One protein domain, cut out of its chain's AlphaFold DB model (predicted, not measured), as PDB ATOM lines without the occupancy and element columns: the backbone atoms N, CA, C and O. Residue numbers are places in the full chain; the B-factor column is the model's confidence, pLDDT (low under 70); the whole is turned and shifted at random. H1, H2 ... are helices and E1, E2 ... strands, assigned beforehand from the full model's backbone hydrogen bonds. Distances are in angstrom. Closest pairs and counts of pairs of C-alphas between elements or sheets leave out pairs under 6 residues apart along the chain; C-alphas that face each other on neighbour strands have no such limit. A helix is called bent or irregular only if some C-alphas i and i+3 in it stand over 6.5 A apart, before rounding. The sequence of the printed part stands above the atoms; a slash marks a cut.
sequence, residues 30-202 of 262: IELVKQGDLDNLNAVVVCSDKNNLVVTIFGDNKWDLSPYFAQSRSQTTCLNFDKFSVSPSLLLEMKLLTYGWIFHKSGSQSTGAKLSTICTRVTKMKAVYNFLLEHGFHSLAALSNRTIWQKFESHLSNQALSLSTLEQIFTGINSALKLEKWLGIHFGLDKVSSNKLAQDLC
ATOM      1  N   ILE A  30      18.478  18.813 -20.265       91.31
ATOM      2  CA  ILE A  30      17.888  17.860 -21.214       91.31
ATOM      3  C   ILE A  30      16.393  18.114 -21.399       91.31
ATOM      4  O   ILE A  30      15.865  17.928 -22.492       91.31
ATOM      5  N   GLU A  31      15.701  18.540 -20.348       91.12
ATOM      6  CA  GLU A  31      14.295  18.923 -20.434       91.12
ATOM      7  C   GLU A  31      14.117  20.191 -21.271       91.12
ATOM      8  O   GLU A  31      13.278  20.194 -22.167       91.12
ATOM      9  N   LEU A  32      14.980  21.195 -21.079       92.38
ATOM     10  CA  LEU A  32      14.995  22.406 -21.909       92.38
ATOM     11  C   LEU A  32      15.220  22.080 -23.391       92.38
ATOM     12  O   LEU A  32      14.489  22.565 -24.252       92.38
ATOM     13  N   VAL A  33      16.168  21.184 -23.697       93.00
ATOM     14  CA  VAL A  33      16.395  20.708 -25.074       93.00
ATOM     15  C   VAL A  33      15.151  20.018 -25.640       93.00
ATOM     16  O   VAL A  33      14.772  20.289 -26.777       93.00
ATOM     17  N   LYS A  34      14.490  19.148 -24.866       91.88
ATOM     18  CA  LYS A  34      13.270  18.442 -25.302       91.88
ATOM     19  C   LYS A  34      12.089  19.383 -25.537       91.88
ATOM     20  O   LYS A  34      11.275  19.111 -26.411       91.88
ATOM     21  N   GLN A  35      12.000  20.457 -24.761       93.12
ATOM     22  CA  GLN A  35      10.977  21.496 -24.897       93.12
ATOM     23  C   GLN A  35      11.301  22.500 -26.015       93.12
ATOM     24  O   GLN A  35      10.442  23.298 -26.378       93.12
ATOM     25  N   GLY A  36      12.515  22.457 -26.577       91.62
ATOM     26  CA  GLY A  36      12.982  23.429 -27.567       91.62
ATOM     27  C   GLY A  36      13.267  24.812 -26.975       91.62
ATOM     28  O   GLY A  36      13.391  25.778 -27.723       91.62
ATOM     29  N   ASP A  37      13.380  24.915 -25.650       93.75
ATOM     30  CA  ASP A  37      13.592  26.167 -24.927       93.75
ATOM     31  C   ASP A  37      15.079  26.547 -24.934       93.75
ATOM     32  O   ASP A  37      15.827  26.374 -23.966       93.75
ATOM     33  N   LEU A  38      15.532  27.001 -26.105       92.12
ATOM     34  CA  LEU A  38      16.927  27.363 -26.336       92.12
ATOM     35  C   LEU A  38      17.338  28.615 -25.558       92.12
ATOM     36  O   LEU A  38      18.509  28.735 -25.205       92.12
ATOM     37  N   ASP A  39      16.407  29.520 -25.265       93.81
ATOM     38  CA  ASP A  39      16.697  30.756 -24.539       93.81
ATOM     39  C   ASP A  39      17.080  30.448 -23.090       93.81
ATOM     40  O   ASP A  39      18.163  30.839 -22.637       93.81
ATOM     41  N   ASN A  40      16.264  29.652 -22.389       93.06
ATOM     42  CA  ASN A  40      16.602  29.218 -21.035       93.06
ATOM     43  C   ASN A  40      17.811  28.285 -21.022       93.06
ATOM     44  O   ASN A  40      18.622  28.359 -20.099       93.06
ATOM     45  N   LEU A  41      17.981  27.443 -22.049       93.88
ATOM     46  CA  LEU A  41      19.170  26.602 -22.172       93.88
ATOM     47  C   LEU A  41      20.437  27.455 -22.268       93.88
ATOM     48  O   LEU A  41      21.407  27.184 -21.566       93.88
ATOM     49  N   ASN A  42      20.428  28.493 -23.102       95.44
ATOM     50  CA  ASN A  42      21.576  29.370 -23.309       95.44
ATOM     51  C   ASN A  42      21.911  30.210 -22.070       95.44
ATOM     52  O   ASN A  42      23.079  30.552 -21.881       95.44
ATOM     53  N   ALA A  43      20.930  30.481 -21.206       94.44
ATOM     54  CA  ALA A  43      21.117  31.183 -19.938       94.44
ATOM     55  C   ALA A  43      21.702  30.308 -18.809       94.44
ATOM     56  O   ALA A  43      22.065  30.833 -17.754       94.44
ATOM     57  N   VAL A  44      21.814  28.985 -18.993       93.19
ATOM     58  CA  VAL A  44      22.341  28.078 -17.959       93.19
ATOM     59  C   VAL A  44      23.791  28.416 -17.630       93.19
ATOM     60  O   VAL A  44      24.659  28.403 -18.499       93.19
ATOM     61  N   VAL A  45      24.072  28.653 -16.349       92.06
ATOM     62  CA  VAL A  45      25.429  28.913 -15.856       92.06
ATOM     63  C   VAL A  45      26.285  27.651 -15.956       92.06
ATOM     64  O   VAL A  45      25.888  26.572 -15.512       92.06
ATOM     65  N   VAL A  46      27.479  27.794 -16.533       91.19
ATOM     66  CA  VAL A  46      28.466  26.715 -16.690       91.19
ATOM     67  C   VAL A  46      29.666  26.918 -15.769       91.19
ATOM     68  O   VAL A  46      30.218  25.942 -15.270       91.19
ATOM     69  N   CYS A  47      30.095  28.154 -15.526       90.06
ATOM     70  CA  CYS A  47      31.165  28.432 -14.575       90.06
ATOM     71  C   CYS A  47      30.916  29.751 -13.852       90.06
ATOM     72  O   CYS A  47      30.496  30.732 -14.468       90.06
ATOM     73  N   SER A  48      31.237  29.760 -12.560       88.56
ATOM     74  CA  SER A  48      31.240  30.947 -11.712       88.56
ATOM     75  C   SER A  48      32.557  31.033 -10.956       88.56
ATOM     76  O   SER A  48      33.196  30.010 -10.685       88.56
ATOM     77  N   ASP A  49      32.963  32.250 -10.615       85.81
ATOM     78  CA  ASP A  49      34.152  32.487  -9.810       85.81
ATOM     79  C   ASP A  49      33.916  32.237  -8.307       85.81
ATOM     80  O   ASP A  49      32.837  31.836  -7.869       85.81
ATOM     81  N   LYS A  50      34.950  32.483  -7.492       83.44
ATOM     82  CA  LYS A  50      34.884  32.323  -6.029       83.44
ATOM     83  C   LYS A  50      33.902  33.290  -5.351       83.44
ATOM     84  O   LYS A  50      33.508  33.039  -4.218       83.44
ATOM     85  N   ASN A  51      33.523  34.371  -6.030       85.38
ATOM     86  CA  ASN A  51      32.565  35.369  -5.563       85.38
ATOM     87  C   ASN A  51      31.148  35.094  -6.103       85.38
ATOM     88  O   ASN A  51      30.268  35.940  -5.958       85.38
ATOM     89  N   ASN A  52      30.918  33.922  -6.714       81.50
ATOM     90  CA  ASN A  52      29.680  33.533  -7.393       81.50
ATOM     91  C   ASN A  52      29.296  34.435  -8.578       81.50
ATOM     92  O   ASN A  52      28.140  34.424  -9.007       81.50
ATOM     93  N   LEU A  53      30.245  35.186  -9.142       88.00
ATOM     94  CA  LEU A  53      30.021  35.912 -10.385       88.00
ATOM     95  C   LEU A  53      30.053  34.924 -11.547       88.00
ATOM     96  O   LEU A  53      30.959  34.096 -11.648       88.00
ATOM     97  N   VAL A  54      29.052  35.012 -12.419       90.81
ATOM     98  CA  VAL A  54      28.956  34.171 -13.616       90.81
ATOM     99  C   VAL A  54      30.106  34.518 -14.558       90.81
ATOM    100  O   VAL A  54      30.250  35.665 -14.973       90.81
ATOM    101  N   VAL A  55      30.917  33.515 -14.894       91.94
ATOM    102  CA  VAL A  55      32.060  33.642 -15.812       91.94
ATOM    103  C   VAL A  55      31.692  33.171 -17.212       91.94
ATOM    104  O   VAL A  55      32.091  33.792 -18.192       91.94
ATOM    105  N   THR A  56      30.928  32.082 -17.321       93.62
ATOM    106  CA  THR A  56      30.429  31.610 -18.615       93.62
ATOM    107  C   THR A  56      29.099  30.885 -18.483       93.62
ATOM    108  O   THR A  56      28.834  30.195 -17.488       93.62
ATOM    109  N   ILE A  57      28.270  31.038 -19.510       95.56
ATOM    110  CA  ILE A  57      26.966  30.395 -19.660       95.56
ATOM    111  C   ILE A  57      26.967  29.456 -20.869       95.56
ATOM    112  O   ILE A  57      27.829  29.515 -21.744       95.56
ATOM    113  N   PHE A  58      25.980  28.569 -20.940       95.69
ATOM    114  CA  PHE A  58      25.884  27.556 -21.987       95.69
ATOM    115  C   PHE A  58      25.807  28.172 -23.393       95.69
ATOM    116  O   PHE A  58      26.388  27.631 -24.340       95.69
ATOM    117  N   GLY A  59      25.140  29.322 -23.526       95.25
ATOM    118  CA  GLY A  59      25.024  30.069 -24.778       95.25
ATOM    119  C   GLY A  59      26.369  30.521 -25.346       95.25
ATOM    120  O   GLY A  59      26.541  30.522 -26.567       95.25
ATOM    121  N   ASP A  60      27.364  30.779 -24.495       96.31
ATOM    122  CA  ASP A  60      28.689  31.214 -24.931       96.31
ATOM    123  C   ASP A  60      29.369  30.142 -25.782       96.31
ATOM    124  O   ASP A  60      29.305  28.945 -25.496       96.31
ATOM    125  N   ASN A  61      30.081  30.549 -26.829       95.69
ATOM    126  CA  ASN A  61      30.919  29.622 -27.597       95.69
ATOM    127  C   ASN A  61      32.303  29.429 -26.976       95.69
ATOM    128  O   ASN A  61      33.030  28.530 -27.387       95.69
ATOM    129  N   LYS A  62      32.683  30.236 -25.986       95.25
ATOM    130  CA  LYS A  62      33.952  30.109 -25.267       95.25
ATOM    131  C   LYS A  62      33.656  29.941 -23.790       95.25
ATOM    132  O   LYS A  62      33.309  30.907 -23.128       95.25
ATOM    133  N   TRP A  63      33.817  28.724 -23.285       94.75
ATOM    134  CA  TRP A  63      33.647  28.447 -21.863       94.75
ATOM    135  C   TRP A  63      34.981  28.601 -21.157       94.75
ATOM    136  O   TRP A  63      35.862  27.752 -21.319       94.75
ATOM    137  N   ASP A  64      35.148  29.683 -20.398       90.94
ATOM    138  CA  ASP A  64      36.280  29.809 -19.486       90.94
ATOM    139  C   ASP A  64      35.990  29.080 -18.173       90.94
ATOM    140  O   ASP A  64      35.108  29.454 -17.404       90.94
ATOM    141  N   LEU A  65      36.746  28.012 -17.936       89.50
ATOM    142  CA  LEU A  65      36.668  27.195 -16.733       89.50
ATOM    143  C   LEU A  65      37.829  27.479 -15.773       89.50
ATOM    144  O   LEU A  65      38.009  26.740 -14.802       89.50
ATOM    145  N   SER A  66      38.634  28.518 -16.031       86.75
ATOM    146  CA  SER A  66      39.780  28.911 -15.204       86.75
ATOM    147  C   SER A  66      39.476  29.039 -13.704       86.75
ATOM    148  O   SER A  66      40.322  28.587 -12.923       86.75
ATOM    149  N   PRO A  67      38.289  29.503 -13.248       85.69
ATOM    150  CA  PRO A  67      38.001  29.584 -11.816       85.69
ATOM    151  C   PRO A  67      38.019  28.233 -11.092       85.69
ATOM    152  O   PRO A  67      38.321  28.172  -9.900       85.69
ATOM    153  N   TYR A  68      37.757  27.135 -11.805       80.00
ATOM    154  CA  TYR A  68      37.800  25.779 -11.252       80.00
ATOM    155  C   TYR A  68      39.222  25.204 -11.158       80.00
ATOM    156  O   TYR A  68      39.436  24.168 -10.529       80.00
ATOM    157  N   PHE A  69      40.223  25.877 -11.733       74.62
ATOM    158  CA  PHE A  69      41.628  25.482 -11.674       74.62
ATOM    159  C   PHE A  69      42.396  26.376 -10.695       74.62
ATOM    160  O   PHE A  69      43.287  27.120 -11.085       74.62
ATOM    161  N   ALA A  70      42.090  26.267  -9.398       58.62
ATOM    162  CA  ALA A  70      42.626  27.150  -8.353       58.62
ATOM    163  C   ALA A  70      44.172  27.227  -8.256       58.62
ATOM    164  O   ALA A  70      44.680  28.142  -7.611       58.62
ATOM    165  N   GLN A  71      44.927  26.294  -8.856       54.25
ATOM    166  CA  GLN A  71      46.396  26.209  -8.737       54.25
ATOM    167  C   GLN A  71      47.126  25.684  -9.995       54.25
ATOM    168  O   GLN A  71      48.321  25.396  -9.943       54.25
ATOM    169  N   SER A  72      46.451  25.507 -11.139       51.44
ATOM    170  CA  SER A  72      47.050  24.807 -12.289       51.44
ATOM    171  C   SER A  72      47.449  25.760 -13.418       51.44
ATOM    172  O   SER A  72      46.588  26.380 -14.029       51.44
ATOM    173  N   ARG A  73      48.740  25.788 -13.789       48.47
ATOM    174  CA  ARG A  73      49.251  26.394 -15.045       48.47
ATOM    175  C   ARG A  73      48.886  25.557 -16.290       48.47
ATOM    176  O   ARG A  73      49.683  25.429 -17.218       48.47
ATOM    177  N   SER A  74      47.729  24.894 -16.288       52.38
ATOM    178  CA  SER A  74      47.263  24.121 -17.440       52.38
ATOM    179  C   SER A  74      46.886  25.076 -18.570       52.38
ATOM    180  O   SER A  74      46.131  26.017 -18.358       52.38
ATOM    181  N   GLN A  75      47.370  24.815 -19.785       56.72
ATOM    182  CA  GLN A  75      47.142  25.694 -20.939       56.72
ATOM    183  C   GLN A  75      45.728  25.600 -21.545       56.72
ATOM    184  O   GLN A  75      45.419  26.327 -22.481       56.72
ATOM    185  N   THR A  76      44.855  24.712 -21.058       64.56
ATOM    186  CA  THR A  76      43.505  24.511 -21.630       64.56
ATOM    187  C   THR A  76      42.414  24.579 -20.565       64.56
ATOM    188  O   THR A  76      41.739  23.596 -20.263       64.56
ATOM    189  N   THR A  77      42.243  25.763 -19.977       79.62
ATOM    190  CA  THR A  77      41.092  26.091 -19.118       79.62
ATOM    191  C   THR A  77      39.908  26.638 -19.914       79.62
ATOM    192  O   THR A  77      38.783  26.582 -19.437       79.62
ATOM    193  N   CYS A  78      40.145  27.115 -21.140       88.12
ATOM    194  CA  CYS A  78      39.114  27.645 -22.024       88.12
ATOM    195  C   CYS A  78      38.719  26.625 -23.105       88.12
ATOM    196  O   CYS A  78      39.569  26.109 -23.839       88.12
ATOM    197  N   LEU A  79      37.419  26.352 -23.234       93.19
ATOM    198  CA  LEU A  79      36.846  25.488 -24.264       93.19
ATOM    199  C   LEU A  79      36.156  26.339 -25.334       93.19
ATOM    200  O   LEU A  79      35.087  26.888 -25.102       93.19
ATOM    201  N   ASN A  80      36.772  26.438 -26.514       94.69
ATOM    202  CA  ASN A  80      36.219  27.188 -27.648       94.69
ATOM    203  C   ASN A  80      35.438  26.280 -28.627       94.69
ATOM    204  O   ASN A  80      36.000  25.300 -29.119       94.69
ATOM    205  N   PHE A  81      34.198  26.628 -28.957       96.62
ATOM    206  CA  PHE A  81      33.302  25.940 -29.886       96.62
ATOM    207  C   PHE A  81      32.991  26.734 -31.174       96.62
ATOM    208  O   PHE A  81      32.230  26.234 -31.996       96.62
ATOM    209  N   ASP A  82      33.592  27.910 -31.394       96.19
ATOM    210  CA  ASP A  82      33.311  28.829 -32.519       96.19
ATOM    211  C   ASP A  82      33.307  28.137 -33.893       96.19
ATOM    212  O   ASP A  82      32.469  28.421 -34.746       96.19
ATOM    213  N   LYS A  83      34.221  27.179 -34.121       95.81
ATOM    214  CA  LYS A  83      34.302  26.450 -35.401       95.81
ATOM    215  C   LYS A  83      33.002  25.702 -35.736       95.81
ATOM    216  O   LYS A  83      32.715  25.486 -36.907       95.81
ATOM    217  N   PHE A  84      32.212  25.321 -34.734       96.88
ATOM    218  CA  PHE A  84      30.969  24.575 -34.918       96.88
ATOM    219  C   PHE A  84      29.737  25.476 -35.034       96.88
ATOM    220  O   PHE A  84      28.660  24.962 -35.307       96.88
ATOM    221  N   SER A  85      29.863  26.803 -34.906       95.31
ATOM    222  CA  SER A  85      28.729  27.734 -35.030       95.31
ATOM    223  C   SER A  85      28.025  27.670 -36.387       95.31
ATOM    224  O   SER A  85      26.842  27.981 -36.477       95.31
ATOM    225  N   VAL A  86      28.718  27.204 -37.429       95.94
ATOM    226  CA  VAL A  86      28.140  26.951 -38.760       95.94
ATOM    227  C   VAL A  86      27.209  25.727 -38.804       95.94
ATOM    228  O   VAL A  86      26.444  25.582 -39.750       95.94
ATOM    229  N   SER A  87      27.256  24.841 -37.802       97.25
ATOM    230  CA  SER A  87      26.371  23.678 -37.676       97.25
ATOM    231  C   SER A  87      25.753  23.630 -36.272       97.25
ATOM    232  O   SER A  87      26.337  23.037 -35.358       97.25
ATOM    233  N   PRO A  88      24.554  24.216 -36.085       95.69
ATOM    234  CA  PRO A  88      23.891  24.285 -34.781       95.69
ATOM    235  C   PRO A  88      23.720  22.921 -34.099       95.69
ATOM    236  O   PRO A  88      23.904  22.820 -32.889       95.69
ATOM    237  N   SER A  89      23.441  21.861 -34.865       96.31
ATOM    238  CA  SER A  89      23.297  20.496 -34.341       96.31
ATOM    239  C   SER A  89      24.597  19.961 -33.735       96.31
ATOM    240  O   SER A  89      24.584  19.481 -32.604       96.31
ATOM    241  N   LEU A  90      25.731  20.101 -34.438       97.50
ATOM    242  CA  LEU A  90      27.038  19.684 -33.917       97.50
ATOM    243  C   LEU A  90      27.463  20.528 -32.714       97.50
ATOM    244  O   LEU A  90      27.997  19.988 -31.746       97.50
ATOM    245  N   LEU A  91      27.225  21.843 -32.768       97.69
ATOM    246  CA  LEU A  91      27.528  22.756 -31.669       97.69
ATOM    247  C   LEU A  91      26.760  22.359 -30.405       97.69
ATOM    248  O   LEU A  91      27.363  22.205 -29.342       97.69
ATOM    249  N   LEU A  92      25.445  22.167 -30.531       97.06
ATOM    250  CA  LEU A  92      24.578  21.779 -29.426       97.06
ATOM    251  C   LEU A  92      24.979  20.412 -28.862       97.06
ATOM    252  O   LEU A  92      25.176  20.288 -27.655       97.06
ATOM    253  N   GLU A  93      25.166  19.405 -29.720       97.25
ATOM    254  CA  GLU A  93      25.568  18.057 -29.304       97.25
ATOM    255  C   GLU A  93      26.904  18.079 -28.543       97.25
ATOM    256  O   GLU A  93      27.024  17.498 -27.461       97.25
ATOM    257  N   MET A  94      27.895  18.820 -29.046       96.81
ATOM    258  CA  MET A  94      29.206  18.924 -28.409       96.81
ATOM    259  C   MET A  94      29.159  19.684 -27.073       96.81
ATOM    260  O   MET A  94      29.836  19.284 -26.114       96.81
ATOM    261  N   LYS A  95      28.355  20.753 -26.974       97.12
ATOM    262  CA  LYS A  95      28.136  21.487 -25.716       97.12
ATOM    263  C   LYS A  95      27.430  20.613 -24.679       97.12
ATOM    264  O   LYS A  95      27.876  20.559 -23.535       97.12
ATOM    265  N   LEU A  96      26.399  19.863 -25.074       95.62
ATOM    266  CA  LEU A  96      25.679  18.946 -24.184       95.62
ATOM    267  C   LEU A  96      26.573  17.816 -23.665       95.62
ATOM    268  O   LEU A  96      26.573  17.539 -22.466       95.62
ATOM    269  N   LEU A  97      27.383  17.205 -24.533       95.31
ATOM    270  CA  LEU A  97      28.372  16.206 -24.116       95.31
ATOM    271  C   LEU A  97      29.364  16.781 -23.105       95.31
ATOM    272  O   LEU A  97      29.650  16.157 -22.081       95.31
ATOM    273  N   THR A  98      29.862  17.989 -23.371       94.75
ATOM    274  CA  THR A  98      30.794  18.678 -22.476       94.75
ATOM    275  C   THR A  98      30.148  18.958 -21.122       94.75
ATOM    276  O   THR A  98      30.717  18.596 -20.093       94.75
ATOM    277  N   TYR A  99      28.940  19.523 -21.115       93.25
ATOM    278  CA  TYR A  99      28.172  19.794 -19.901       93.25
ATOM    279  C   TYR A  99      27.917  18.510 -19.096       93.25
ATOM    280  O   TYR A  99      28.165  18.463 -17.891       93.25
ATOM    281  N   GLY A 100      27.508  17.430 -19.767       91.31
ATOM    282  CA  GLY A 100      27.287  16.125 -19.144       91.31
ATOM    283  C   GLY A 100      28.544  15.547 -18.494       91.31
ATOM    284  O   GLY A 100      28.480  14.987 -17.398       91.31
ATOM    285  N   TRP A 101      29.713  15.717 -19.115       90.19
ATOM    286  CA  TRP A 101      30.971  15.285 -18.506       90.19
ATOM    287  C   TRP A 101      31.357  16.100 -17.274       90.19
ATOM    288  O   TRP A 101      31.963  15.521 -16.372       90.19
ATOM    289  N   ILE A 102      31.020  17.393 -17.231       87.88
ATOM    290  CA  ILE A 102      31.311  18.270 -16.090       87.88
ATOM    291  C   ILE A 102      30.368  17.958 -14.918       87.88
ATOM    292  O   ILE A 102      30.841  17.713 -13.810       87.88
ATOM    293  N   PHE A 103      29.054  17.908 -15.160       85.38
ATOM    294  CA  PHE A 103      28.058  17.939 -14.080       85.38
ATOM    295  C   PHE A 103      27.307  16.626 -13.853       85.38
ATOM    296  O   PHE A 103      26.981  16.300 -12.714       85.38
ATOM    297  N   HIS A 104      27.049  15.839 -14.900       78.31
ATOM    298  CA  HIS A 104      26.202  14.645 -14.783       78.31
ATOM    299  C   HIS A 104      26.963  13.396 -14.286       78.31
ATOM    300  O   HIS A 104      26.342  12.437 -13.846       78.31
ATOM    301  N   LYS A 105      28.307  13.401 -14.308       64.00
ATOM    302  CA  LYS A 105      29.177  12.289 -13.852       64.00
ATOM    303  C   LYS A 105      28.745  10.912 -14.400       64.00
ATOM    304  O   LYS A 105      28.196  10.079 -13.693       64.00
ATOM    305  N   SER A 106      29.096  10.590 -15.645       50.44
ATOM    306  CA  SER A 106      28.835   9.263 -16.251       50.44
ATOM    307  C   SER A 106      29.878   8.178 -15.897       50.44
ATOM    308  O   SER A 106      30.252   7.357 -16.744       50.44
ATOM    309  N   GLY A 107      30.450   8.220 -14.690       49.75
ATOM    310  CA  GLY A 107      31.569   7.365 -14.272       49.75
ATOM    311  C   GLY A 107      31.140   6.128 -13.478       49.75
ATOM    312  O   GLY A 107      30.206   6.188 -12.696       49.75
ATOM    313  N   SER A 108      31.871   5.018 -13.635       47.47
ATOM    314  CA  SER A 108      31.755   3.809 -12.797       47.47
ATOM    315  C   SER A 108      32.538   3.906 -11.477       47.47
ATOM    316  O   SER A 108      32.646   2.917 -10.760       47.47
ATOM    317  N   GLN A 109      33.174   5.048 -11.208       51.66
ATOM    318  CA  GLN A 109      33.976   5.295 -10.011       51.66
ATOM    319  C   GLN A 109      33.261   6.293  -9.100       51.66
ATOM    320  O   GLN A 109      32.496   7.130  -9.578       51.66
ATOM    321  N   SER A 110      33.524   6.203  -7.796       49.50
ATOM    322  CA  SER A 110      32.889   7.028  -6.759       49.50
ATOM    323  C   SER A 110      33.158   8.532  -6.914       49.50
ATOM    324  O   SER A 110      32.404   9.346  -6.386       49.50
ATOM    325  N   THR A 111      34.190   8.917  -7.670       59.94
ATOM    326  CA  THR A 111      34.546  10.310  -7.959       59.94
ATOM    327  C   THR A 111      34.512  10.596  -9.464       59.94
ATOM    328  O   THR A 111      34.884   9.773 -10.301       59.94
ATOM    329  N   GLY A 112      34.007  11.781  -9.824       67.44
ATOM    330  CA  GLY A 112      33.960  12.242 -11.215       67.44
ATOM    331  C   GLY A 112      35.361  12.456 -11.802       67.44
ATOM    332  O   GLY A 112      36.348  12.570 -11.078       67.44
ATOM    333  N   ALA A 113      35.460  12.532 -13.133       76.94
ATOM    334  CA  ALA A 113      36.732  12.831 -13.789       76.94
ATOM    335  C   ALA A 113      37.219  14.245 -13.431       76.94
ATOM    336  O   ALA A 113      36.424  15.181 -13.368       76.94
ATOM    337  N   LYS A 114      38.536  14.419 -13.269       83.75
ATOM    338  CA  LYS A 114      39.140  15.746 -13.077       83.75
ATOM    339  C   LYS A 114      38.817  16.652 -14.268       83.75
ATOM    340  O   LYS A 114      38.869  16.205 -15.416       83.75
ATOM    341  N   LEU A 115      38.599  17.941 -14.018       85.19
ATOM    342  CA  LEU A 115      38.254  18.899 -15.070       85.19
ATOM    343  C   LEU A 115      39.326  18.998 -16.167       85.19
ATOM    344  O   LEU A 115      38.995  19.047 -17.345       85.19
ATOM    345  N   SER A 116      40.613  18.884 -15.818       84.94
ATOM    346  CA  SER A 116      41.712  18.802 -16.799       84.94
ATOM    347  C   SER A 116      41.572  17.617 -17.764       84.94
ATOM    348  O   SER A 116      41.888  17.720 -18.953       84.94
ATOM    349  N   THR A 117      41.061  16.487 -17.272       87.25
ATOM    350  CA  THR A 117      40.775  15.303 -18.092       87.25
ATOM    351  C   THR A 117      39.594  15.564 -19.020       87.25
ATOM    352  O   THR A 117      39.630  15.146 -20.176       87.25
ATOM    353  N   ILE A 118      38.574  16.288 -18.550       90.38
ATOM    354  CA  ILE A 118      37.428  16.699 -19.370       90.38
ATOM    355  C   ILE A 118      37.883  17.666 -20.470       90.38
ATOM    356  O   ILE A 118      37.594  17.409 -21.634       90.38
ATOM    357  N   CYS A 119      38.672  18.699 -20.156       90.94
ATOM    358  CA  CYS A 119      39.213  19.625 -21.159       90.94
ATOM    359  C   CYS A 119      40.041  18.901 -22.229       90.94
ATOM    360  O   CYS A 119      39.893  19.154 -23.429       90.94
ATOM    361  N   THR A 120      40.873  17.945 -21.804       90.69
ATOM    362  CA  THR A 120      41.627  17.086 -22.728       90.69
ATOM    363  C   THR A 120      40.674  16.285 -23.613       90.69
ATOM    364  O   THR A 120      40.819  16.296 -24.833       90.69
ATOM    365  N   ARG A 121      39.657  15.639 -23.029       93.12
ATOM    366  CA  ARG A 121      38.650  14.868 -23.770       93.12
ATOM    367  C   ARG A 121      37.930  15.722 -24.810       93.12
ATOM    368  O   ARG A 121      37.864  15.311 -25.963       93.12
ATOM    369  N   VAL A 122      37.450  16.909 -24.440       94.81
ATOM    370  CA  VAL A 122      36.791  17.855 -25.358       94.81
ATOM    371  C   VAL A 122      37.729  18.224 -26.502       94.81
ATOM    372  O   VAL A 122      37.345  18.153 -27.666       94.81
ATOM    373  N   THR A 123      38.988  18.538 -26.191       93.69
ATOM    374  CA  THR A 123      40.007  18.873 -27.196       93.69
ATOM    375  C   THR A 123      40.219  17.739 -28.196       93.69
ATOM    376  O   THR A 123      40.331  17.993 -29.390       93.69
ATOM    377  N   LYS A 124      40.240  16.481 -27.742       94.50
ATOM    378  CA  LYS A 124      40.381  15.322 -28.637       94.50
ATOM    379  C   LYS A 124      39.101  15.030 -29.412       94.50
ATOM    380  O   LYS A 124      39.177  14.728 -30.597       94.50
ATOM    381  N   MET A 125      37.937  15.228 -28.802       96.06
ATOM    382  CA  MET A 125      36.650  15.109 -29.488       96.06
ATOM    383  C   MET A 125      36.479  16.137 -30.605       96.06
ATOM    384  O   MET A 125      35.847  15.818 -31.606       96.06
ATOM    385  N   LYS A 126      37.120  17.311 -30.528       96.00
ATOM    386  CA  LYS A 126      37.137  18.255 -31.659       96.00
ATOM    387  C   LYS A 126      37.673  17.632 -32.945       96.00
ATOM    388  O   LYS A 126      37.198  18.008 -34.004       96.00
ATOM    389  N   ALA A 127      38.612  16.682 -32.887       96.06
ATOM    390  CA  ALA A 127      39.079  15.989 -34.091       96.06
ATOM    391  C   ALA A 127      37.947  15.194 -34.765       96.06
ATOM    392  O   ALA A 127      37.808  15.232 -35.983       96.06
ATOM    393  N   VAL A 128      37.094  14.546 -33.963       97.94
ATOM    394  CA  VAL A 128      35.907  13.823 -34.439       97.94
ATOM    395  C   VAL A 128      34.896  14.793 -35.044       97.94
ATOM    396  O   VAL A 128      34.470  14.622 -36.180       97.94
ATOM    397  N   TYR A 129      34.553  15.855 -34.314       98.19
ATOM    398  CA  TYR A 129      33.566  16.834 -34.771       98.19
ATOM    399  C   TYR A 129      34.048  17.654 -35.974       98.19
ATOM    400  O   TYR A 129      33.237  18.034 -36.810       98.19
ATOM    401  N   ASN A 130      35.355  17.891 -36.107       97.62
ATOM    402  CA  ASN A 130      35.940  18.498 -37.303       97.62
ATOM    403  C   ASN A 130      35.727  17.613 -38.528       97.62
ATOM    404  O   ASN A 130      35.258  18.113 -39.543       97.62
ATOM    405  N   PHE A 131      36.003  16.310 -38.415       98.25
ATOM    406  CA  PHE A 131      35.732  15.363 -39.495       98.25
ATOM    407  C   PHE A 131      34.251  15.380 -39.891       98.25
ATOM    408  O   PHE A 131      33.942  15.458 -41.079       98.25
ATOM    409  N   LEU A 132      33.341  15.349 -38.909       98.38
ATOM    410  CA  LEU A 132      31.899  15.398 -39.163       98.38
ATOM    411  C   LEU A 132      31.505  16.681 -39.898       98.38
ATOM    412  O   LEU A 132      30.840  16.610 -40.927       98.38
ATOM    413  N   LEU A 133      31.975  17.829 -39.409       98.06
ATOM    414  CA  LEU A 133      31.694  19.130 -40.002       98.06
ATOM    415  C   LEU A 133      32.214  19.230 -41.444       98.06
ATOM    416  O   LEU A 133      31.480  19.649 -42.333       98.06
ATOM    417  N   GLU A 134      33.461  18.819 -41.683       97.44
ATOM    418  CA  GLU A 134      34.121  18.878 -42.997       97.44
ATOM    419  C   GLU A 134      33.443  17.982 -44.043       97.44
ATOM    420  O   GLU A 134      33.512  18.267 -45.235       97.44
ATOM    421  N   HIS A 135      32.749  16.928 -43.603       97.25
ATOM    422  CA  HIS A 135      32.014  16.007 -44.474       97.25
ATOM    423  C   HIS A 135      30.493  16.240 -44.463       97.25
ATOM    424  O   HIS A 135      29.756  15.440 -45.037       97.25
ATOM    425  N   GLY A 136      30.015  17.320 -43.832       96.81
ATOM    426  CA  GLY A 136      28.598  17.697 -43.823       96.81
ATOM    427  C   GLY A 136      27.698  16.812 -42.954       96.81
ATOM    428  O   GLY A 136      26.494  16.753 -43.182       96.81
ATOM    429  N   PHE A 137      28.253  16.111 -41.965       97.94
ATOM    430  CA  PHE A 137      27.478  15.352 -40.985       97.94
ATOM    431  C   PHE A 137      27.078  16.230 -39.794       97.94
ATOM    432  O   PHE A 137      27.806  17.136 -39.399       97.94
ATOM    433  N   HIS A 138      25.924  15.935 -39.189       96.62
ATOM    434  CA  HIS A 138      25.311  16.793 -38.163       96.62
ATOM    435  C   HIS A 138      25.217  16.167 -36.765       96.62
ATOM    436  O   HIS A 138      24.685  16.796 -35.854       96.62
ATOM    437  N   SER A 139      25.727  14.947 -36.586       97.25
ATOM    438  CA  SER A 139      25.742  14.243 -35.300       97.25
ATOM    439  C   SER A 139      26.846  13.190 -35.275       97.25
ATOM    440  O   SER A 139      27.175  12.599 -36.311       97.25
ATOM    441  N   LEU A 140      27.364  12.898 -34.080       97.62
ATOM    442  CA  LEU A 140      28.235  11.754 -33.815       97.62
ATOM    443  C   LEU A 140      27.616  10.423 -34.276       97.62
ATOM    444  O   LEU A 140      28.353   9.523 -34.682       97.62
ATOM    445  N   ALA A 141      26.283  10.320 -34.298       97.50
ATOM    446  CA  ALA A 141      25.561   9.139 -34.768       97.50
ATOM    447  C   ALA A 141      25.907   8.749 -36.216       97.50
ATOM    448  O   ALA A 141      25.797   7.580 -36.579       97.50
ATOM    449  N   ALA A 142      26.383   9.687 -37.045       97.62
ATOM    450  CA  ALA A 142      26.815   9.400 -38.416       97.62
ATOM    451  C   ALA A 142      27.934   8.343 -38.479       97.62
ATOM    452  O   ALA A 142      28.028   7.595 -39.451       97.62
ATOM    453  N   LEU A 143      28.754   8.238 -37.429       97.69
ATOM    454  CA  LEU A 143      29.826   7.250 -37.338       97.69
ATOM    455  C   LEU A 143      29.323   5.806 -37.169       97.69
ATOM    456  O   LEU A 143      30.107   4.886 -37.381       97.69
ATOM    457  N   SER A 144      28.046   5.583 -36.829       96.75
ATOM    458  CA  SER A 144      27.449   4.234 -36.805       96.75
ATOM    459  C   SER A 144      27.404   3.584 -38.190       96.75
ATOM    460  O   SER A 144      27.405   2.360 -38.323       96.75
ATOM    461  N   ASN A 145      27.411   4.393 -39.254       97.12
ATOM    462  CA  ASN A 145      27.496   3.890 -40.611       97.12
ATOM    463  C   ASN A 145      28.920   3.400 -40.904       97.12
ATOM    464  O   ASN A 145      29.876   4.178 -40.908       97.12
ATOM    465  N   ARG A 146      29.055   2.117 -41.253       96.44
ATOM    466  CA  ARG A 146      30.349   1.475 -41.530       96.44
ATOM    467  C   ARG A 146      31.182   2.191 -42.600       96.44
ATOM    468  O   ARG A 146      32.397   2.281 -42.458       96.44
ATOM    469  N   THR A 147      30.559   2.706 -43.658       97.38
ATOM    470  CA  THR A 147      31.272   3.430 -44.722       97.38
ATOM    471  C   THR A 147      31.803   4.770 -44.219       97.38
ATOM    472  O   THR A 147      32.914   5.165 -44.571       97.38
ATOM    473  N   ILE A 148      31.040   5.469 -43.374       97.81
ATOM    474  CA  ILE A 148      31.482   6.721 -42.747       97.81
ATOM    475  C   ILE A 148      32.597   6.435 -41.732       97.81
ATOM    476  O   ILE A 148      33.603   7.140 -41.728       97.81
ATOM    477  N   TRP A 149      32.470   5.365 -40.943       97.75
ATOM    478  CA  TRP A 149      33.506   4.918 -40.014       97.75
ATOM    479  C   TRP A 149      34.839   4.642 -40.719       97.75
ATOM    480  O   TRP A 149      35.867   5.177 -40.322       97.75
ATOM    481  N   GLN A 150      34.828   3.904 -41.832       96.88
ATOM    482  CA  GLN A 150      36.040   3.633 -42.617       96.88
ATOM    483  C   GLN A 150      36.685   4.910 -43.180       96.88
ATOM    484  O   GLN A 150      37.914   5.035 -43.219       96.88
ATOM    485  N   LYS A 151      35.870   5.889 -43.598       97.75
ATOM    486  CA  LYS A 151      36.369   7.213 -44.007       97.75
ATOM    487  C   LYS A 151      37.007   7.952 -42.834       97.75
ATOM    488  O   LYS A 151      38.054   8.570 -43.010       97.75
ATOM    489  N   PHE A 152      36.410   7.861 -41.650       98.00
ATOM    490  CA  PHE A 152      36.954   8.448 -40.432       98.00
ATOM    491  C   PHE A 152      38.294   7.807 -40.036       98.00
ATOM    492  O   PHE A 152      39.257   8.525 -39.775       98.00
ATOM    493  N   GLU A 153      38.404   6.479 -40.076       96.56
ATOM    494  CA  GLU A 153      39.661   5.753 -39.833       96.56
ATOM    495  C   GLU A 153      40.761   6.185 -40.812       96.56
ATOM    496  O   GLU A 153      41.880   6.502 -40.401       96.56
ATOM    497  N   SER A 154      40.421   6.281 -42.101       95.75
ATOM    498  CA  SER A 154      41.342   6.748 -43.143       95.75
ATOM    499  C   SER A 154      41.785   8.194 -42.897       95.75
ATOM    500  O   SER A 154      42.969   8.516 -42.995       95.75
ATOM    501  N   HIS A 155      40.850   9.068 -42.515       96.44
ATOM    502  CA  HIS A 155      41.135  10.457 -42.161       96.44
ATOM    503  C   HIS A 155      42.099  10.559 -40.970       96.44
ATOM    504  O   HIS A 155      43.054  11.333 -41.026       96.44
ATOM    505  N   LEU A 156      41.905   9.754 -39.920       95.38
ATOM    506  CA  LEU A 156      42.807   9.715 -38.765       95.38
ATOM    507  C   LEU A 156      44.199   9.173 -39.119       95.38
ATOM    508  O   LEU A 156      45.199   9.717 -38.645       95.38
ATOM    509  N   SER A 157      44.277   8.136 -39.958       92.62
ATOM    510  CA  SER A 157      45.551   7.557 -40.402       92.62
ATOM    511  C   SER A 157      46.389   8.574 -41.192       92.62
ATOM    512  O   SER A 157      47.581   8.750 -40.930       92.62
ATOM    513  N   ASN A 158      45.740   9.348 -42.069       93.31
ATOM    514  CA  ASN A 158      46.388  10.382 -42.882       93.31
ATOM    515  C   ASN A 158      46.960  11.554 -42.065       93.31
ATOM    516  O   ASN A 158      47.858  12.248 -42.534       93.31
ATOM    517  N   GLN A 159      46.491  11.773 -40.834       92.19
ATOM    518  CA  GLN A 159      47.020  12.817 -39.947       92.19
ATOM    519  C   GLN A 159      48.332  12.423 -39.241       92.19
ATOM    520  O   GLN A 159      48.902  13.236 -38.509       92.19
ATOM    521  N   ALA A 160      48.813  11.185 -39.418       89.81
ATOM    522  CA  ALA A 160      50.037  10.673 -38.795       89.81
ATOM    523  C   ALA A 160      50.095  10.918 -37.268       89.81
ATOM    524  O   ALA A 160      51.116  11.350 -36.709       89.81
ATOM    525  N   LEU A 161      48.973  10.676 -36.581       91.62
ATOM    526  CA  LEU A 161      48.816  10.901 -35.144       91.62
ATOM    527  C   LEU A 161      49.608   9.885 -34.305       91.62
ATOM    528  O   LEU A 161      49.947   8.787 -34.752       91.62
ATOM    529  N   SER A 162      49.913  10.264 -33.059       91.75
ATOM    530  CA  SER A 162      50.525   9.355 -32.084       91.75
ATOM    531  C   SER A 162      49.509   8.378 -31.499       91.75
ATOM    532  O   SER A 162      48.325   8.712 -31.393       91.75
ATOM    533  N   LEU A 163      49.990   7.218 -31.031       92.62
ATOM    534  CA  LEU A 163      49.165   6.203 -30.365       92.62
ATOM    535  C   LEU A 163      48.299   6.811 -29.248       92.62
ATOM    536  O   LEU A 163      47.078   6.705 -29.279       92.62
ATOM    537  N   SER A 164      48.926   7.547 -28.324       91.75
ATOM    538  CA  SER A 164      48.242   8.211 -27.200       91.75
ATOM    539  C   SER A 164      47.125   9.161 -27.658       91.75
ATOM    540  O   SER A 164      46.067   9.238 -27.037       91.75
ATOM    541  N   THR A 165      47.325   9.883 -28.767       93.69
ATOM    542  CA  THR A 165      46.301  10.807 -29.281       93.69
ATOM    543  C   THR A 165      45.089  10.045 -29.808       93.69
ATOM    544  O   THR A 165      43.960  10.409 -29.481       93.69
ATOM    545  N   LEU A 166      45.316   8.979 -30.576       96.00
ATOM    546  CA  LEU A 166      44.254   8.122 -31.105       96.00
ATOM    547  C   LEU A 166      43.490   7.415 -29.979       96.00
ATOM    548  O   LEU A 166      42.260   7.442 -29.961       96.00
ATOM    549  N   GLU A 167      44.193   6.883 -28.976       95.38
ATOM    550  CA  GLU A 167      43.563   6.285 -27.793       95.38
ATOM    551  C   GLU A 167      42.637   7.273 -27.078       95.38
ATOM    552  O   GLU A 167      41.530   6.910 -26.670       95.38
ATOM    553  N   GLN A 168      43.065   8.531 -26.935       95.31
ATOM    554  CA  GLN A 168      42.252   9.569 -26.306       95.31
ATOM    555  C   GLN A 168      41.040   9.966 -27.159       95.31
ATOM    556  O   GLN A 168      39.982  10.226 -26.587       95.31
ATOM    557  N   ILE A 169      41.159   9.972 -28.492       97.38
ATOM    558  CA  ILE A 169      40.028  10.194 -29.408       97.38
ATOM    559  C   ILE A 169      38.976   9.093 -29.212       97.38
ATOM    560  O   ILE A 169      37.828   9.394 -28.879       97.38
ATOM    561  N   PHE A 170      39.364   7.819 -29.314       97.31
ATOM    562  CA  PHE A 170      38.429   6.696 -29.160       97.31
ATOM    563  C   PHE A 170      37.858   6.590 -27.741       97.31
ATOM    564  O   PHE A 170      36.682   6.279 -27.546       97.31
ATOM    565  N   THR A 171      38.654   6.923 -26.725       95.06
ATOM    566  CA  THR A 171      38.172   7.017 -25.339       95.06
ATOM    567  C   THR A 171      37.177   8.165 -25.159       95.06
ATOM    568  O   THR A 171      36.237   8.040 -24.371       95.06
ATOM    569  N   GLY A 172      37.344   9.265 -25.895       95.50
ATOM    570  CA  GLY A 172      36.375  10.353 -25.978       95.50
ATOM    571  C   GLY A 172      35.034   9.882 -26.536       95.50
ATOM    572  O   GLY A 172      34.017  10.097 -25.877       95.50
ATOM    573  N   ILE A 173      35.043   9.152 -27.659       97.06
ATOM    574  CA  ILE A 173      33.833   8.558 -28.259       97.06
ATOM    575  C   ILE A 173      33.141   7.652 -27.239       97.06
ATOM    576  O   ILE A 173      31.989   7.884 -26.889       97.06
ATOM    577  N   ASN A 174      33.867   6.705 -26.644       95.50
ATOM    578  CA  ASN A 174      33.324   5.827 -25.603       95.50
ATOM    579  C   ASN A 174      32.759   6.590 -24.392       95.50
ATOM    580  O   ASN A 174      31.829   6.121 -23.738       95.50
ATOM    581  N   SER A 175      33.324   7.750 -24.058       93.12
ATOM    582  CA  SER A 175      32.812   8.601 -22.978       93.12
ATOM    583  C   SER A 175      31.537   9.346 -23.379       93.12
ATOM    584  O   SER A 175      30.734   9.650 -22.501       93.12
ATOM    585  N   ALA A 176      31.343   9.635 -24.668       94.62
ATOM    586  CA  ALA A 176      30.092  10.167 -25.200       94.62
ATOM    587  C   ALA A 176      28.985   9.105 -25.175       94.62
ATOM    588  O   ALA A 176      27.890   9.390 -24.701       94.62
ATOM    589  N   LEU A 177      29.296   7.858 -25.556       94.44
ATOM    590  CA  LEU A 177      28.328   6.749 -25.524       94.44
ATOM    591  C   LEU A 177      27.759   6.507 -24.117       94.44
ATOM    592  O   LEU A 177      26.579   6.226 -23.941       94.44
ATOM    593  N   LYS A 178      28.571   6.703 -23.070       92.06
ATOM    594  CA  LYS A 178      28.111   6.610 -21.671       92.06
ATOM    595  C   LYS A 178      27.061   7.660 -21.285       92.06
ATOM    596  O   LYS A 178      26.402   7.487 -20.262       92.06
ATOM    597  N   LEU A 179      26.934   8.747 -22.047       91.69
ATOM    598  CA  LEU A 179      25.948   9.802 -21.811       91.69
ATOM    599  C   LEU A 179      24.643   9.600 -22.591       91.69
ATOM    600  O   LEU A 179      23.700  10.330 -22.308       91.69
ATOM    601  N   GLU A 180      24.537   8.617 -23.494       92.25
ATOM    602  CA  GLU A 180      23.343   8.392 -24.335       92.25
ATOM    603  C   GLU A 180      22.038   8.395 -23.537       92.25
ATOM    604  O   GLU A 180      21.115   9.155 -23.834       92.25
ATOM    605  N   LYS A 181      21.986   7.604 -22.456       90.25
ATOM    606  CA  LYS A 181      20.792   7.492 -21.606       90.25
ATOM    607  C   LYS A 181      20.388   8.829 -20.982       90.25
ATOM    608  O   LYS A 181      19.199   9.097 -20.843       90.25
ATOM    609  N   TRP A 182      21.362   9.643 -20.580       90.69
ATOM    610  CA  TRP A 182      21.091  10.953 -19.994       90.69
ATOM    611  C   TRP A 182      20.654  11.959 -21.054       90.69
ATOM    612  O   TRP A 182      19.665  12.654 -20.855       90.69
ATOM    613  N   LEU A 183      21.342  11.979 -22.197       90.25
ATOM    614  CA  LEU A 183      21.007  12.841 -23.328       90.25
ATOM    615  C   LEU A 183      19.642  12.499 -23.941       90.25
ATOM    616  O   LEU A 183      19.003  13.364 -24.531       90.25
ATOM    617  N   GLY A 184      19.196  11.247 -23.817       89.56
ATOM    618  CA  GLY A 184      18.052  10.741 -24.573       89.56
ATOM    619  C   GLY A 184      18.350  10.633 -26.070       89.56
ATOM    620  O   GLY A 184      17.432  10.733 -26.877       89.56
ATOM    621  N   ILE A 185      19.625  10.457 -26.432       89.00
ATOM    622  CA  ILE A 185      20.115  10.306 -27.808       89.00
ATOM    623  C   ILE A 185      20.684   8.896 -27.952       89.00
ATOM    624  O   ILE A 185      21.341   8.402 -27.038       89.00
ATOM    625  N   HIS A 186      20.460   8.265 -29.103       92.56
ATOM    626  CA  HIS A 186      21.093   7.003 -29.469       92.56
ATOM    627  C   HIS A 186      22.048   7.234 -30.643       92.56
ATOM    628  O   HIS A 186      21.606   7.610 -31.727       92.56
ATOM    629  N   PHE A 187      23.350   7.022 -30.436       94.38
ATOM    630  CA  PHE A 187      24.361   7.189 -31.478       94.38
ATOM    631  C   PHE A 187      24.515   5.946 -32.363       94.38
ATOM    632  O   PHE A 187      25.133   6.042 -33.419       94.38
ATOM    633  N   GLY A 188      23.984   4.787 -31.954       92.88
ATOM    634  CA  GLY A 188      24.069   3.542 -32.732       92.88
ATOM    635  C   GLY A 188      25.489   2.985 -32.872       92.88
ATOM    636  O   GLY A 188      25.769   2.224 -33.794       92.88
ATOM    637  N   LEU A 189      26.402   3.401 -31.993       93.06
ATOM    638  CA  LEU A 189      27.805   3.006 -31.996       93.06
ATOM    639  C   LEU A 189      28.073   1.987 -30.895       93.06
ATOM    640  O   LEU A 189      27.746   2.214 -29.729       93.06
ATOM    641  N   ASP A 190      28.766   0.911 -31.249       92.88
ATOM    642  CA  ASP A 190      29.323   0.003 -30.258       92.88
ATOM    643  C   ASP A 190      30.534   0.620 -29.555       92.88
ATOM    644  O   ASP A 190      31.231   1.504 -30.068       92.88
ATOM    645  N   LYS A 191      30.830   0.106 -28.358       93.75
ATOM    646  CA  LYS A 191      32.034   0.485 -27.619       93.75
ATOM    647  C   LYS A 191      33.279   0.177 -28.455       93.75
ATOM    648  O   LYS A 191      33.595  -0.979 -28.731       93.75
ATOM    649  N   VAL A 192      34.049   1.214 -28.754       94.19
ATOM    650  CA  VAL A 192      35.283   1.121 -29.534       94.19
ATOM    651  C   VAL A 192      36.398   0.519 -28.679       94.19
ATOM    652  O   VAL A 192      36.628   0.943 -27.542       94.19
ATOM    653  N   SER A 193      37.148  -0.440 -29.226       94.06
ATOM    654  CA  SER A 193      38.372  -0.941 -28.591       94.06
ATOM    655  C   SER A 193      39.514   0.066 -28.775       94.06
ATOM    656  O   SER A 193      40.327  -0.065 -29.689       94.06
ATOM    657  N   SER A 194      39.549   1.100 -27.921       93.94
ATOM    658  CA  SER A 194      40.425   2.272 -28.089       93.94
ATOM    659  C   SER A 194      41.894   1.922 -28.328       93.94
ATOM    660  O   SER A 194      42.515   2.511 -29.202       93.94
ATOM    661  N   ASN A 195      42.454   0.983 -27.559       91.50
ATOM    662  CA  ASN A 195      43.874   0.632 -27.633       91.50
ATOM    663  C   ASN A 195      44.209  -0.128 -28.924       91.50
ATOM    664  O   ASN A 195      45.129   0.263 -29.634       91.50
ATOM    665  N   LYS A 196      43.418  -1.156 -29.262       92.44
ATOM    666  CA  LYS A 196      43.633  -1.961 -30.470       92.44
ATOM    667  C   LYS A 196      43.528  -1.098 -31.727       92.44
ATOM    668  O   LYS A 196      44.448  -1.066 -32.531       92.44
ATOM    669  N   LEU A 197      42.451  -0.323 -31.837       93.44
ATOM    670  CA  LEU A 197      42.234   0.509 -33.015       93.44
ATOM    671  C   LEU A 197      43.274   1.634 -33.132       93.44
ATOM    672  O   LEU A 197      43.710   1.977 -34.227       93.44
ATOM    673  N   ALA A 198      43.715   2.197 -32.005       93.75
ATOM    674  CA  ALA A 198      44.791   3.176 -32.015       93.75
ATOM    675  C   ALA A 198      46.125   2.568 -32.478       93.75
ATOM    676  O   ALA A 198      46.853   3.241 -33.201       93.75
ATOM    677  N   GLN A 199      46.442   1.324 -32.101       91.25
ATOM    678  CA  GLN A 199      47.631   0.619 -32.597       91.25
ATOM    679  C   GLN A 199      47.560   0.389 -34.106       91.25
ATOM    680  O   GLN A 199      48.537   0.667 -34.797       91.25
ATOM    681  N   ASP A 200      46.397  -0.035 -34.604       91.12
ATOM    682  CA  ASP A 200      46.180  -0.318 -36.025       91.12
ATOM    683  C   ASP A 200      46.330   0.944 -36.901       91.12
ATOM    684  O   ASP A 200      46.814   0.865 -38.030       91.12
ATOM    685  N   LEU A 201      45.947   2.119 -36.382       92.31
ATOM    686  CA  LEU A 201      45.912   3.374 -37.147       92.31
ATOM    687  C   LEU A 201      47.101   4.317 -36.912       92.31
ATOM    688  O   LEU A 201      47.278   5.267 -37.679       92.31
ATOM    689  N   CYS A 202      47.884   4.127 -35.848       90.50
ATOM    690  CA  CYS A 202      48.947   5.071 -35.505       90.50
ATOM    691  C   CYS A 202      50.096   5.079 -36.521       90.50
ATOM    692  O   CYS A 202      50.405   4.088 -37.184       90.50
TER     693      CYS A 202
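AT A GLANCE: This is residues 30 to 202 of the 262 residues of an uncharacterized protein of Vibrio anguillarum (UniProt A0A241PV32). Two long helices running opposite ways, H3 and H4, make the core; on one side of this pair H7 crosses H4, with H5, H6 and H9 also on that side. On the other side of the pair stand two small strand hairpins, E1 with E2 and E3 with E4, side by side through E2 and E3, while the short helices H1 and H2 lie at the edge of the domain. The printed part has 173 residues with nine named helices and four named strands, in the order H1, H2, E1, E2, E3, E4, H3, H4, H5, H6, H7, H8, H9. Each of the two sheets has two antiparallel strands, in the orders E1 - E2 and E3 - E4, and the class is mostly helix. The whole is compact, with a radius of gyration of the C-alphas of 16.2 A, and spans 49 by 38 by 31 A.

IN THESE COORDINATES: H1 holds residues 30 to 35, beginning at C-alpha 30 at (17.888, 17.860, -21.214), and H2 holds residues 38 to 42. E1, residues 45 to 48, and E2, residues 54 to 57, are each 7.4 A long. E3, residues 62 to 64, and E4, residues 78 to 80, follow. H3, residues 88 to 104, is 22.3 A long and is neither bent nor irregular, but only just: C-alphas 101 and 104 are 6.1 A apart. H4, residues 115 to 134, is the longest helix at 28.2 A; it begins at C-alpha 115 at (38.254, 18.899, -15.070) and has a kink of 27 degrees near residue 128. H5 holds residues 140 to 144. H6, residues 146 to 158, is 18.4 A long, and H7, residues 163 to 177, is 21.4 A long. H8 holds residues 180 to 183, and H9, residues 194 to 201, is 10.6 A long and ends at C-alpha 201 at (45.912, 3.374, -37.147).

HOW THE PARTS SIT: H4 is the hub, touching H3, H5 and H7. H3 and H4 form a helical hairpin at a shallow tilt of 18 degrees, opposite ways, with the C-alphas of Trp 101 and Ile 118 closest at 6.7 A. H7 touches residues 121 to 128 of H4 about perpendicular, at 88 degrees; the closest C-alphas, of Lys 124 and Ile 169, are 5.2 A apart. H5 touches residues 128 to 132 of H4, the C-alphas of Tyr 129 and Leu 140 being closest at 7.4 A. H5 and H6 touch only at the corner, and only just, with 3 pairs of C-alphas within 8 A; those of Leu 143 and Trp 149 are closest at 5.1 A. H9 touches H7 at a steep tilt of 48 degrees, opposite ways, with the C-alphas of Phe 170 and Ser 194 closest at 5.0 A. H9 and H6 only just touch, with 3 pairs of C-alphas within 8 A, the closest being those of Ser 157 and Leu 201 at 5.3 A. The helix packing is mostly crossed, one of four tilted pairs being shallow. The closest C-alphas of E4 and H4, of Leu 79 and Cys 119, are 7.0 A apart. In the hairpin E3 and E4, N 63 and O 79 are within hydrogen-bond range at 2.9 A; in the hairpin E1 and E2, N 55 and O 47 are at 2.8 A. The closest C-alphas of E2 and E3, of Thr 56 and Trp 63, are 5.6 A apart. H1 and H2 touch only at the corner, with the C-alphas of Leu 32 and Leu 41 closest at 5.9 A. H8 is close to but not clearly touching H1, the C-alphas of Ile 30 and Leu 183 being closest at 6.3 A. Every O i to N i+4 pair is within hydrogen-bond range in H1, H2, H3, H6, H7 and H9; H4 has 14 of 16, H5 has 0 of 1 but 2 of 2 O i to N i+3 pairs, and H8 is too short for such a pair.

THE WHOLE: The C-alphas farthest apart, of Asn 51 and Thr 147, are 50.5 A apart. The printed part has no cut. The link E3 to E4, residues 65 to 77, is long. The mean pLDDT of the printed part is 89.8, and residues 70 to 76 and 105 to 112 are under 70.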